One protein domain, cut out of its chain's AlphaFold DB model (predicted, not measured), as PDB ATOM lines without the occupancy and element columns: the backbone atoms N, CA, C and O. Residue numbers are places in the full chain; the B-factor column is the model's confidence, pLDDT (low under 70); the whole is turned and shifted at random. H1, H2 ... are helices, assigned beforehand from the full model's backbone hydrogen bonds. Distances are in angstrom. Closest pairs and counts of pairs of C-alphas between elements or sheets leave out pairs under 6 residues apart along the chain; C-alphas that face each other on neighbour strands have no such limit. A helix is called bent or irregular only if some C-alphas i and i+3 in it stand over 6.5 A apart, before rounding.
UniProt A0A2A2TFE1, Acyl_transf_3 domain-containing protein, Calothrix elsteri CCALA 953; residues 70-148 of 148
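Overview. This is residues 70 to 148 of the 148 residues of the protein "Acyl_transf_3 domain-containing protein" of Calothrix elsteri CCALA 953 (UniProt A0A2A2TFE1). Picture two long helices, H1 and H4, running opposite ways along a rod, with H1a, the first arm of the bent H1, beside H4 at a small angle but only near it. The short helices H2 and H3 sit near the middle of the rod's length, the link from H1 to H2 turns back at one end of the rod, where Ile 99 lies, and contacts between the helices are few. The printed part has 79 residues with four named helices, in the order H1, H2, H3, H4, and no named strand; the class is all helix. It is only just compact, close to loose, with a radius of gyration of the C-alphas of 13.8 A, and spans 48 by 23 by 18 A.

Arrangement. Begin with H1, residues 70 to 97, assigned as one helix by its hydrogen bonds but bent: C-alphas 79 and 82 are 6.6 A apart. Its arms H1a, residues 70 to 79, and H1b, residues 82 to 97, stand at a shallow tilt of 34 degrees, only just short of steep. Next comes H2, residues 108 to 116, which forms a helical hairpin with H1b. They only just touch, with 3 pairs of C-alphas within 8 A, through residues 85 to 88 of H1b alone; the closest C-alphas, of Trp 85 and Phe 115, are 6.5 A apart. Their tilt is shallow, 27 degrees, opposite ways. H3, residues 119 to 122, is close to H2 but not clearly touching, the closest C-alphas being those of Leu 113 and Gln 119, 4.8 A apart. H4, residues 129 to 147, only just touches H3, with 3 pairs of C-alphas within 8 A, through its residues 132 to 135 alone; the closest C-alphas, of Glu 120 and Trp 132, are 6.5 A apart. H4 is irregular: C-alphas 129 and 132 are 7.1 A apart. H1a is close to H4 but not clearly touching, at a shallow tilt of 13 degrees, opposite ways; the closest C-alphas, of Ile 73 and Tyr 141, are 7.9 A apart. H1b and H4 are apart. Every O i to N i+4 pair is within hydrogen-bond range in H1b and H2; 5 of 6 are in H1a and 13 of 15 in H4, while H3 is too short for such a pair.

Along the chain. Find C-alpha 70 at (-25.317, -31.727, -50.398); H1a runs 14.2 A from there. H1b runs 22.6 A to C-alpha 97 at (-6.385, 2.199, -42.481). H2 measures 12.9 A and H3 5.4 A. H4 runs 29.8 A to C-alpha 147 at (-38.953, -27.481, -48.969).

Size, cuts and confidence. Look at Ile 99 and Tyr 148 for the two C-alphas farthest apart, 48.3 A. The printed part has no cut. No link is long, and that from H2 to H3 is tight. Mean pLDDT of the printed part is 91.0, and no printed residue is under 70.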
ATOM      1  N   LEU A  70     -26.713 -32.077 -50.695       86.81
ATOM      2  CA  LEU A  70     -25.317 -31.727 -50.398       86.81
ATOM      3  C   LEU A  70     -24.584 -31.072 -51.578       86.81
ATOM      4  O   LEU A  70     -23.825 -30.129 -51.364       86.81
ATOM      5  N   ASP A  71     -24.832 -31.508 -52.817       87.06
ATOM      6  CA  ASP A  71     -24.177 -30.936 -54.002       87.06
ATOM      7  C   ASP A  71     -24.619 -29.478 -54.215       87.06
ATOM      8  O   ASP A  71     -23.832 -28.628 -54.642       87.06
ATOM      9  N   PHE A  72     -25.874 -29.167 -53.865       88.38
ATOM     10  CA  PHE A  72     -26.390 -27.802 -53.860       88.38
ATOM     11  C   PHE A  72     -25.659 -26.941 -52.830       88.38
ATOM     12  O   PHE A  72     -25.127 -25.893 -53.193       88.38
ATOM     13  N   ILE A  73     -25.567 -27.400 -51.578       89.31
ATOM     14  CA  ILE A  73     -24.901 -26.656 -50.498       89.31
ATOM     15  C   ILE A  73     -23.438 -26.388 -50.850       89.31
ATOM     16  O   ILE A  73     -22.999 -25.240 -50.803       89.31
ATOM     17  N   ILE A  74     -22.695 -27.420 -51.259       90.25
ATOM     18  CA  ILE A  74     -21.266 -27.302 -51.581       90.25
ATOM     19  C   ILE A  74     -21.059 -26.335 -52.750       90.25
ATOM     20  O   ILE A  74     -20.205 -25.453 -52.671       90.25
ATOM     21  N   GLY A  75     -21.867 -26.443 -53.812       89.06
ATOM     22  CA  GLY A  75     -21.762 -25.558 -54.972       89.06
ATOM     23  C   GLY A  75     -22.035 -24.087 -54.644       89.06
ATOM     24  O   GLY A  75     -21.403 -23.196 -55.217       89.06
ATOM     25  N   ARG A  76     -22.950 -23.809 -53.707       90.25
ATOM     26  CA  ARG A  76     -23.231 -22.443 -53.236       90.25
ATOM     27  C   ARG A  76     -22.153 -21.936 -52.293       90.25
ATOM     28  O   ARG A  76     -21.653 -20.831 -52.497       90.25
ATOM     29  N   PHE A  77     -21.733 -22.760 -51.339       90.81
ATOM     30  CA  PHE A  77     -20.687 -22.420 -50.382       90.81
ATOM     31  C   PHE A  77     -19.367 -22.085 -51.085       90.81
ATOM     32  O   PHE A  77     -18.818 -21.004 -50.882       90.81
ATOM     33  N   ALA A  78     -18.912 -22.958 -51.991       92.38
ATOM     34  CA  ALA A  78     -17.661 -22.788 -52.733       92.38
ATOM     35  C   ALA A  78     -17.655 -21.553 -53.650       92.38
ATOM     36  O   ALA A  78     -16.593 -21.040 -53.991       92.38
ATOM     37  N   ARG A  79     -18.832 -21.063 -54.053       89.31
ATOM     38  CA  ARG A  79     -18.967 -19.845 -54.859       89.31
ATOM     39  C   ARG A  79     -19.035 -18.584 -53.999       89.31
ATOM     40  O   ARG A  79     -18.470 -17.566 -54.388       89.31
ATOM     41  N   LEU A  80     -19.768 -18.630 -52.888       92.12
ATOM     42  CA  LEU A  80     -20.138 -17.440 -52.124       92.12
ATOM     43  C   LEU A  80     -19.106 -17.084 -51.050       92.12
ATOM     44  O   LEU A  80     -18.659 -15.939 -50.987       92.12
ATOM     45  N   TYR A  81     -18.695 -18.058 -50.234       94.19
ATOM     46  CA  TYR A  81     -17.843 -17.808 -49.068       94.19
ATOM     47  C   TYR A  81     -16.452 -17.266 -49.419       94.19
ATOM     48  O   TYR A  81     -16.035 -16.316 -48.759       94.19
ATOM     49  N   PRO A  82     -15.744 -17.752 -50.462       95.50
ATOM     50  CA  PRO A  82     -14.427 -17.209 -50.795       95.50
ATOM     51  C   PRO A  82     -14.473 -15.717 -51.141       95.50
ATOM     52  O   PRO A  82     -13.689 -14.931 -50.615       95.50
ATOM     53  N   VAL A  83     -15.432 -15.311 -51.980       95.44
ATOM     54  CA  VAL A  83     -15.601 -13.903 -52.376       95.44
ATOM     55  C   VAL A  83     -16.053 -13.062 -51.184       95.44
ATOM     56  O   VAL A  83     -15.563 -11.952 -50.981       95.44
ATOM     57  N   TYR A  84     -16.945 -13.606 -50.358       95.50
ATOM     58  CA  TYR A  84     -17.427 -12.926 -49.169       95.50
ATOM     59  C   TYR A  84     -16.323 -12.691 -48.131       95.50
ATOM     60  O   TYR A  84     -16.166 -11.567 -47.662       95.50
ATOM     61  N   TRP A  85     -15.501 -13.690 -47.814       96.62
ATOM     62  CA  TRP A  85     -14.385 -13.517 -46.880       96.62
ATOM     63  C   TRP A  85     -13.367 -12.498 -47.371       96.62
ATOM     64  O   TRP A  85     -12.906 -11.678 -46.578       96.62
ATOM     65  N   ILE A  86     -13.070 -12.488 -48.674       96.94
ATOM     66  CA  ILE A  86     -12.243 -11.436 -49.271       96.94
ATOM     67  C   ILE A  86     -12.889 -10.070 -49.010       96.94
ATOM     68  O   ILE A  86     -12.219  -9.177 -48.502       96.94
ATOM     69  N   SER A  87     -14.194  -9.918 -49.253       95.62
ATOM     70  CA  SER A  87     -14.896  -8.650 -49.004       95.62
ATOM     71  C   SER A  87     -14.905  -8.235 -47.526       95.62
ATOM     72  O   SER A  87     -14.733  -7.055 -47.215       95.62
ATOM     73  N   VAL A  88     -15.042  -9.191 -46.599       95.19
ATOM     74  CA  VAL A  88     -14.981  -8.982 -45.144       95.19
ATOM     75  C   VAL A  88     -13.606  -8.459 -44.747       95.19
ATOM     76  O   VAL A  88     -13.512  -7.401 -44.123       95.19
ATOM     77  N   ILE A  89     -12.543  -9.146 -45.171       95.31
ATOM     78  CA  ILE A  89     -11.158  -8.753 -44.887       95.31
ATOM     79  C   ILE A  89     -10.864  -7.385 -45.501       95.31
ATOM     80  O   ILE A  89     -10.365  -6.505 -44.802       95.31
ATOM     81  N   SER A  90     -11.224  -7.160 -46.767       94.12
ATOM     82  CA  SER A  90     -11.054  -5.861 -47.423       94.12
ATOM     83  C   SER A  90     -11.791  -4.750 -46.681       94.12
ATOM     84  O   SER A  90     -11.216  -3.688 -46.468       94.12
ATOM     85  N   THR A  91     -13.025  -4.989 -46.225       93.06
ATOM     86  CA  THR A  91     -13.795  -4.005 -45.448       93.06
ATOM     87  C   THR A  91     -13.090  -3.665 -44.134       93.06
ATOM     88  O   THR A  91     -12.945  -2.486 -43.813       93.06
ATOM     89  N   ILE A  92     -12.605  -4.667 -43.394       92.62
ATOM     90  CA  ILE A  92     -11.872  -4.459 -42.134       92.62
ATOM     91  C   ILE A  92     -10.584  -3.671 -42.390       92.62
ATOM     92  O   ILE A  92     -10.346  -2.660 -41.737       92.62
ATOM     93  N   VAL A  93      -9.776  -4.082 -43.369       92.44
ATOM     94  CA  VAL A  93      -8.503  -3.423 -43.698       92.44
ATOM     95  C   VAL A  93      -8.731  -1.971 -44.121       92.44
ATOM     96  O   VAL A  93      -8.101  -1.067 -43.576       92.44
ATOM     97  N   ILE A  94      -9.665  -1.724 -45.042       91.19
ATOM     98  CA  ILE A  94      -9.951  -0.375 -45.548       91.19
ATOM     99  C   ILE A  94     -10.462   0.524 -44.422       91.19
ATOM    100  O   ILE A  94      -9.976   1.638 -44.287       91.19
ATOM    101  N   THR A  95     -11.394   0.057 -43.589       88.94
ATOM    102  CA  THR A  95     -11.963   0.883 -42.506       88.94
ATOM    103  C   THR A  95     -11.009   1.123 -41.335       88.94
ATOM    104  O   THR A  95     -11.207   2.076 -40.593       88.94
ATOM    105  N   ASN A  96      -9.970   0.303 -41.156       86.88
ATOM    106  CA  ASN A  96      -8.959   0.531 -40.118       86.88
ATOM    107  C   ASN A  96      -7.784   1.400 -40.599       86.88
ATOM    108  O   ASN A  96      -7.127   2.034 -39.780       86.88
ATOM    109  N   ILE A  97      -7.508   1.434 -41.908       87.81
ATOM    110  CA  ILE A  97      -6.385   2.199 -42.481       87.81
ATOM    111  C   ILE A  97      -6.845   3.544 -43.063       87.81
ATOM    112  O   ILE A  97      -6.113   4.532 -42.999       87.81
ATOM    113  N   ALA A  98      -8.035   3.607 -43.664       81.19
ATOM    114  CA  ALA A  98      -8.498   4.807 -44.346       81.19
ATOM    115  C   ALA A  98      -8.969   5.879 -43.356       81.19
ATOM    116  O   ALA A  98      -9.874   5.669 -42.556       81.19
ATOM    117  N   ILE A  99      -8.430   7.088 -43.506       70.00
ATOM    118  CA  ILE A  99      -8.766   8.255 -42.673       70.00
ATOM    119  C   ILE A  99     -10.253   8.649 -42.811       70.00
ATOM    120  O   ILE A  99     -10.855   9.176 -41.878       70.00
ATOM    121  N   PHE A 100     -10.859   8.370 -43.968       70.06
ATOM    122  CA  PHE A 100     -12.222   8.795 -44.309       70.06
ATOM    123  C   PHE A 100     -13.303   7.733 -44.060       70.06
ATOM    124  O   PHE A 100     -14.482   8.019 -44.257       70.06
ATOM    125  N   ALA A 101     -12.939   6.519 -43.638       74.56
ATOM    126  CA  ALA A 101     -13.894   5.441 -43.400       74.56
ATOM    127  C   ALA A 101     -13.716   4.901 -41.983       74.56
ATOM    128  O   ALA A 101     -12.656   4.393 -41.652       74.56
ATOM    129  N   LYS A 102     -14.756   4.995 -41.149       83.44
ATOM    130  CA  LYS A 102     -14.740   4.405 -39.804       83.44
ATOM    131  C   LYS A 102     -15.377   3.014 -39.813       83.44
ATOM    132  O   LYS A 102     -16.367   2.823 -40.529       83.44
ATOM    133  N   PRO A 103     -14.874   2.063 -39.006       86.38
ATOM    134  CA  PRO A 103     -15.537   0.783 -38.807       86.38
ATOM    135  C   PRO A 103     -16.973   0.981 -38.309       86.38
ATOM    136  O   PRO A 103     -17.266   1.882 -37.521       86.38
ATOM    137  N   ARG A 104     -17.894   0.125 -38.760       88.75
ATOM    138  CA  ARG A 104     -19.291   0.135 -38.281       88.75
ATOM    139  C   ARG A 104     -19.447  -0.503 -36.897       88.75
ATOM    140  O   ARG A 104     -20.475  -0.324 -36.237       88.75
ATOM    141  N   THR A 105     -18.449  -1.273 -36.481       89.81
ATOM    142  CA  THR A 105     -18.376  -1.946 -35.191       89.81
ATOM    143  C   THR A 105     -16.924  -2.235 -34.833       89.81
ATOM    144  O   THR A 105     -16.133  -2.587 -35.704       89.81
ATOM    145  N   ASP A 106     -16.624  -2.135 -33.540       88.12
ATOM    146  CA  ASP A 106     -15.337  -2.504 -32.943       88.12
ATOM    147  C   ASP A 106     -15.457  -3.801 -32.119       88.12
ATOM    148  O   ASP A 106     -14.500  -4.265 -31.498       88.12
ATOM    149  N   LYS A 107     -16.654  -4.405 -32.072       93.69
ATOM    150  CA  LYS A 107     -16.903  -5.616 -31.287       93.69
ATOM    151  C   LYS A 107     -16.415  -6.841 -32.049       93.69
ATOM    152  O   LYS A 107     -16.928  -7.162 -33.119       93.69
ATOM    153  N   ILE A 108     -15.520  -7.607 -31.428       93.12
ATOM    154  CA  ILE A 108     -15.036  -8.880 -31.982       93.12
ATOM    155  C   ILE A 108     -16.176  -9.874 -32.261       93.12
ATOM    156  O   ILE A 108     -16.135 -10.600 -33.248       93.12
ATOM    157  N   TYR A 109     -17.223  -9.851 -31.429       94.88
ATOM    158  CA  TYR A 109     -18.438 -10.644 -31.614       94.88
ATOM    159  C   TYR A 109     -19.095 -10.394 -32.978       94.88
ATOM    160  O   TYR A 109     -19.408 -11.344 -33.695       94.88
ATOM    161  N   ASP A 110     -19.237  -9.122 -33.365       95.00
ATOM    162  CA  ASP A 110     -19.833  -8.759 -34.648       95.00
ATOM    163  C   ASP A 110     -18.938  -9.235 -35.797       95.00
ATOM    164  O   ASP A 110     -19.430  -9.817 -36.760       95.00
ATOM    165  N   ILE A 111     -17.617  -9.067 -35.685       93.81
ATOM    166  CA  ILE A 111     -16.663  -9.502 -36.716       93.81
ATOM    167  C   ILE A 111     -16.758 -11.016 -36.944       93.81
ATOM    168  O   ILE A 111     -16.901 -11.450 -38.087       93.81
ATOM    169  N   ILE A 112     -16.731 -11.815 -35.874       95.69
ATOM    170  CA  ILE A 112     -16.812 -13.283 -35.958       95.69
ATOM    171  C   ILE A 112     -18.113 -13.718 -36.642       95.69
ATOM    172  O   ILE A 112     -18.089 -14.575 -37.528       95.69
ATOM    173  N   LEU A 113     -19.243 -13.107 -36.281       95.94
ATOM    174  CA  LEU A 113     -20.523 -13.423 -36.913       95.94
ATOM    175  C   LEU A 113     -20.611 -12.948 -38.362       95.94
ATOM    176  O   LEU A 113     -21.209 -13.629 -39.190       95.94
ATOM    177  N   ASN A 114     -19.975 -11.827 -38.706       95.88
ATOM    178  CA  ASN A 114     -19.894 -11.414 -40.100       95.88
ATOM    179  C   ASN A 114     -19.102 -12.440 -40.910       95.88
ATOM    180  O   ASN A 114     -19.545 -12.771 -41.995       95.88
ATOM    181  N   PHE A 115     -18.018 -13.036 -40.403       95.06
ATOM    182  CA  PHE A 115     -17.313 -14.111 -41.123       95.06
ATOM    183  C   PHE A 115     -18.178 -15.350 -41.405       95.06
ATOM    184  O   PHE A 115     -17.916 -16.062 -42.380       95.06
ATOM    185  N   SER A 116     -19.206 -15.608 -40.591       94.25
ATOM    186  CA  SER A 116     -20.122 -16.734 -40.793       94.25
ATOM    187  C   SER A 116     -21.279 -16.425 -41.750       94.25
ATOM    188  O   SER A 116     -21.879 -17.372 -42.257       94.25
ATOM    189  N   MET A 117     -21.548 -15.145 -42.046       94.81
ATOM    190  CA  MET A 117     -22.717 -14.644 -42.795       94.81
ATOM    191  C   MET A 117     -24.056 -14.749 -42.029       94.81
ATOM    192  O   MET A 117     -25.118 -14.460 -42.582       94.81
ATOM    193  N   PHE A 118     -24.030 -15.120 -40.741       94.69
ATOM    194  CA  PHE A 118     -25.231 -15.255 -39.905       94.69
ATOM    195  C   PHE A 118     -25.507 -14.041 -39.002       94.69
ATOM    196  O   PHE A 118     -26.385 -14.109 -38.146       94.69
ATOM    197  N   GLN A 119     -24.785 -12.933 -39.161       95.25
ATOM    198  CA  GLN A 119     -24.848 -11.791 -38.247       95.25
ATOM    199  C   GLN A 119     -26.262 -11.219 -38.033       95.25
ATOM    200  O   GLN A 119     -26.603 -10.906 -36.895       95.25
ATOM    201  N   GLU A 120     -27.115 -11.185 -39.065       93.81
ATOM    202  CA  GLU A 120     -28.506 -10.707 -38.936       93.81
ATOM    203  C   GLU A 120     -29.352 -11.585 -38.006       93.81
ATOM    204  O   GLU A 120     -30.150 -11.074 -37.225       93.81
ATOM    205  N   PHE A 121     -29.152 -12.908 -38.022       93.50
ATOM    206  CA  PHE A 121     -29.926 -13.831 -37.182       93.50
ATOM    207  C   PHE A 121     -29.635 -13.668 -35.690       93.50
ATOM    208  O   PHE A 121     -30.469 -14.003 -34.853       93.50
ATOM    209  N   PHE A 122     -28.450 -13.156 -35.361       94.06
ATOM    210  CA  PHE A 122     -27.998 -12.946 -33.989       94.06
ATOM    211  C   PHE A 122     -28.036 -11.466 -33.573       94.06
ATOM    212  O   PHE A 122     -27.555 -11.122 -32.495       94.06
ATOM    213  N   GLY A 123     -28.591 -10.582 -34.411       92.25
ATOM    214  CA  GLY A 123     -28.658  -9.141 -34.139       92.25
ATOM    215  C   GLY A 123     -27.289  -8.451 -34.082       92.25
ATOM    216  O   GLY A 123     -27.159  -7.378 -33.490       92.25
ATOM    217  N   ALA A 124     -26.259  -9.067 -34.664       94.19
ATOM    218  CA  ALA A 124     -24.925  -8.494 -34.754       94.19
ATOM    219  C   ALA A 124     -24.860  -7.427 -35.848       94.19
ATOM    220  O   ALA A 124     -25.542  -7.498 -36.871       94.19
ATOM    221  N   LYS A 125     -24.013  -6.418 -35.649       94.06
ATOM    222  CA  LYS A 125     -23.878  -5.333 -36.630       94.06
ATOM    223  C   LYS A 125     -23.170  -5.829 -37.882       94.06
ATOM    224  O   LYS A 125     -22.093  -6.414 -37.792       94.06
ATOM    225  N   ASN A 126     -23.691  -5.491 -39.059       93.69
ATOM    226  CA  ASN A 126     -22.939  -5.700 -40.291       93.69
ATOM    227  C   ASN A 126     -21.710  -4.788 -40.355       93.69
ATOM    228  O   ASN A 126     -21.830  -3.561 -40.226       93.69
ATOM    229  N   ILE A 127     -20.548  -5.373 -40.656       93.38
ATOM    230  CA  ILE A 127     -19.319  -4.602 -40.898       93.38
ATOM    231  C   ILE A 127     -19.406  -3.785 -42.194       93.38
ATOM    232  O   ILE A 127     -18.798  -2.721 -42.291       93.38
ATOM    233  N   ASN A 128     -20.210  -4.239 -43.158       91.38
ATOM    234  CA  ASN A 128     -20.555  -3.509 -44.370       91.38
ATOM    235  C   ASN A 128     -22.077  -3.404 -44.476       91.38
ATOM    236  O   ASN A 128     -22.778  -4.395 -44.303       91.38
ATOM    237  N   ILE A 129     -22.598  -2.216 -44.784       88.50
ATOM    238  CA  ILE A 129     -24.043  -1.976 -44.804       88.50
ATOM    239  C   ILE A 129     -24.802  -2.900 -45.756       88.50
ATOM    240  O   ILE A 129     -25.968  -3.136 -45.507       88.50
ATOM    241  N   VAL A 130     -24.169  -3.446 -46.795       91.19
ATOM    242  CA  VAL A 130     -24.847  -4.299 -47.786       91.19
ATOM    243  C   VAL A 130     -24.955  -5.768 -47.367       91.19
ATOM    244  O   VAL A 130     -25.635  -6.538 -48.030       91.19
ATOM    245  N   TYR A 131     -24.307  -6.198 -46.279       94.19
ATOM    246  CA  TYR A 131     -24.224  -7.629 -45.948       94.19
ATOM    247  C   TYR A 131     -25.540  -8.260 -45.496       94.19
ATOM    248  O   TYR A 131     -25.669  -9.480 -45.601       94.19
ATOM    249  N   TRP A 132     -26.535  -7.459 -45.101       92.31
ATOM    250  CA  TRP A 132     -27.885  -7.966 -44.836       92.31
ATOM    251  C   TRP A 132     -28.440  -8.737 -46.038       92.31
ATOM    252  O   TRP A 132     -29.154  -9.727 -45.868       92.31
ATOM    253  N   THR A 133     -28.069  -8.346 -47.266       91.75
ATOM    254  CA  THR A 133     -28.593  -9.008 -48.457       91.75
ATOM    255  C   THR A 133     -28.073 -10.441 -48.594       91.75
ATOM    256  O   THR A 133     -28.790 -11.345 -49.018       91.75
ATOM    257  N   LEU A 134     -26.822 -10.672 -48.200       92.75
ATOM    258  CA  LEU A 134     -26.189 -11.985 -48.268       92.75
ATOM    259  C   LEU A 134     -26.776 -12.940 -47.230       92.75
ATOM    260  O   LEU A 134     -26.995 -14.114 -47.529       92.75
ATOM    261  N   THR A 135     -27.108 -12.438 -46.040       92.81
ATOM    262  CA  THR A 135     -27.799 -13.250 -45.035       92.81
ATOM    263  C   THR A 135     -29.201 -13.656 -45.500       92.81
ATOM    264  O   THR A 135     -29.603 -14.801 -45.291       92.81
ATOM    265  N   LEU A 136     -29.923 -12.783 -46.211       91.19
ATOM    266  CA  LEU A 136     -31.190 -13.161 -46.851       91.19
ATOM    267  C   LEU A 136     -31.000 -14.195 -47.968       91.19
ATOM    268  O   LEU A 136     -31.806 -15.113 -48.098       91.19
ATOM    269  N   GLU A 137     -29.934 -14.095 -48.765       91.94
ATOM    270  CA  GLU A 137     -29.610 -15.111 -49.774       91.94
ATOM    271  C   GLU A 137     -29.330 -16.481 -49.129       91.94
ATOM    272  O   GLU A 137     -29.829 -17.505 -49.601       91.94
ATOM    273  N   LEU A 138     -28.615 -16.499 -47.999       92.25
ATOM    274  CA  LEU A 138     -28.394 -17.706 -47.203       92.25
ATOM    275  C   LEU A 138     -29.707 -18.278 -46.653       92.25
ATOM    276  O   LEU A 138     -29.924 -19.490 -46.715       92.25
ATOM    277  N   LEU A 139     -30.608 -17.415 -46.177       92.12
ATOM    278  CA  LEU A 139     -31.945 -17.816 -45.742       92.12
ATOM    279  C   LEU A 139     -32.733 -18.468 -46.885       92.12
ATOM    280  O   LEU A 139     -33.344 -19.514 -46.677       92.12
ATOM    281  N   PHE A 140     -32.675 -17.913 -48.100       90.81
ATOM    282  CA  PHE A 140     -33.294 -18.539 -49.270       90.81
ATOM    283  C   PHE A 140     -32.727 -19.934 -49.540       90.81
ATOM    284  O   PHE A 140     -33.496 -20.854 -49.813       90.81
ATOM    285  N   TYR A 141     -31.410 -20.128 -49.432       91.00
ATOM    286  CA  TYR A 141     -30.813 -21.458 -49.577       91.00
ATOM    287  C   TYR A 141     -31.345 -22.450 -48.540       91.00
ATOM    288  O   TYR A 141     -31.690 -23.573 -48.907       91.00
ATOM    289  N   ILE A 142     -31.449 -22.031 -47.276       91.00
ATOM    290  CA  ILE A 142     -31.967 -22.860 -46.179       91.00
ATOM    291  C   ILE A 142     -33.439 -23.214 -46.415       91.00
ATOM    292  O   ILE A 142     -33.803 -24.383 -46.335       91.00
ATOM    293  N   ILE A 143     -34.278 -22.233 -46.760       91.25
ATOM    294  CA  ILE A 143     -35.707 -22.448 -47.025       91.25
ATOM    295  C   ILE A 143     -35.899 -23.446 -48.169       91.25
ATOM    296  O   ILE A 143     -36.685 -24.382 -48.049       91.25
ATOM    297  N   ILE A 144     -35.159 -23.286 -49.267       89.31
ATOM    298  CA  ILE A 144     -35.262 -24.195 -50.412       89.31
ATOM    299  C   ILE A 144     -34.819 -25.612 -50.054       89.31
ATOM    300  O   ILE A 144     -35.463 -26.556 -50.493       89.31
ATOM    301  N   LEU A 145     -33.782 -25.762 -49.229       89.12
ATOM    302  CA  LEU A 145     -33.317 -27.064 -48.747       89.12
ATOM    303  C   LEU A 145     -34.339 -27.771 -47.837       89.12
ATOM    304  O   LEU A 145     -34.334 -28.990 -47.752       89.12
ATOM    305  N   ILE A 146     -35.171 -27.013 -47.120       89.56
ATOM    306  CA  ILE A 146     -36.223 -27.568 -46.254       89.56
ATOM    307  C   ILE A 146     -37.442 -27.995 -47.081       89.56
ATOM    308  O   ILE A 146     -38.103 -28.972 -46.741       89.56
ATOM    309  N   ILE A 147     -37.763 -27.246 -48.139       88.06
ATOM    310  CA  ILE A 147     -38.953 -27.481 -48.969       88.06
ATOM    311  C   ILE A 147     -38.750 -28.625 -49.978       88.06
ATOM    312  O   ILE A 147     -39.719 -29.314 -50.297       88.06
ATOM    313  N   TYR A 148     -37.535 -28.794 -50.507       77.81
ATOM    314  CA  TYR A 148     -37.188 -29.769 -51.552       77.81
ATOM    315  C   TYR A 148     -36.348 -30.928 -51.018       77.81
ATOM    316  O   TYR A 148     -36.649 -32.076 -51.417       77.81
TER     317      TYR A 148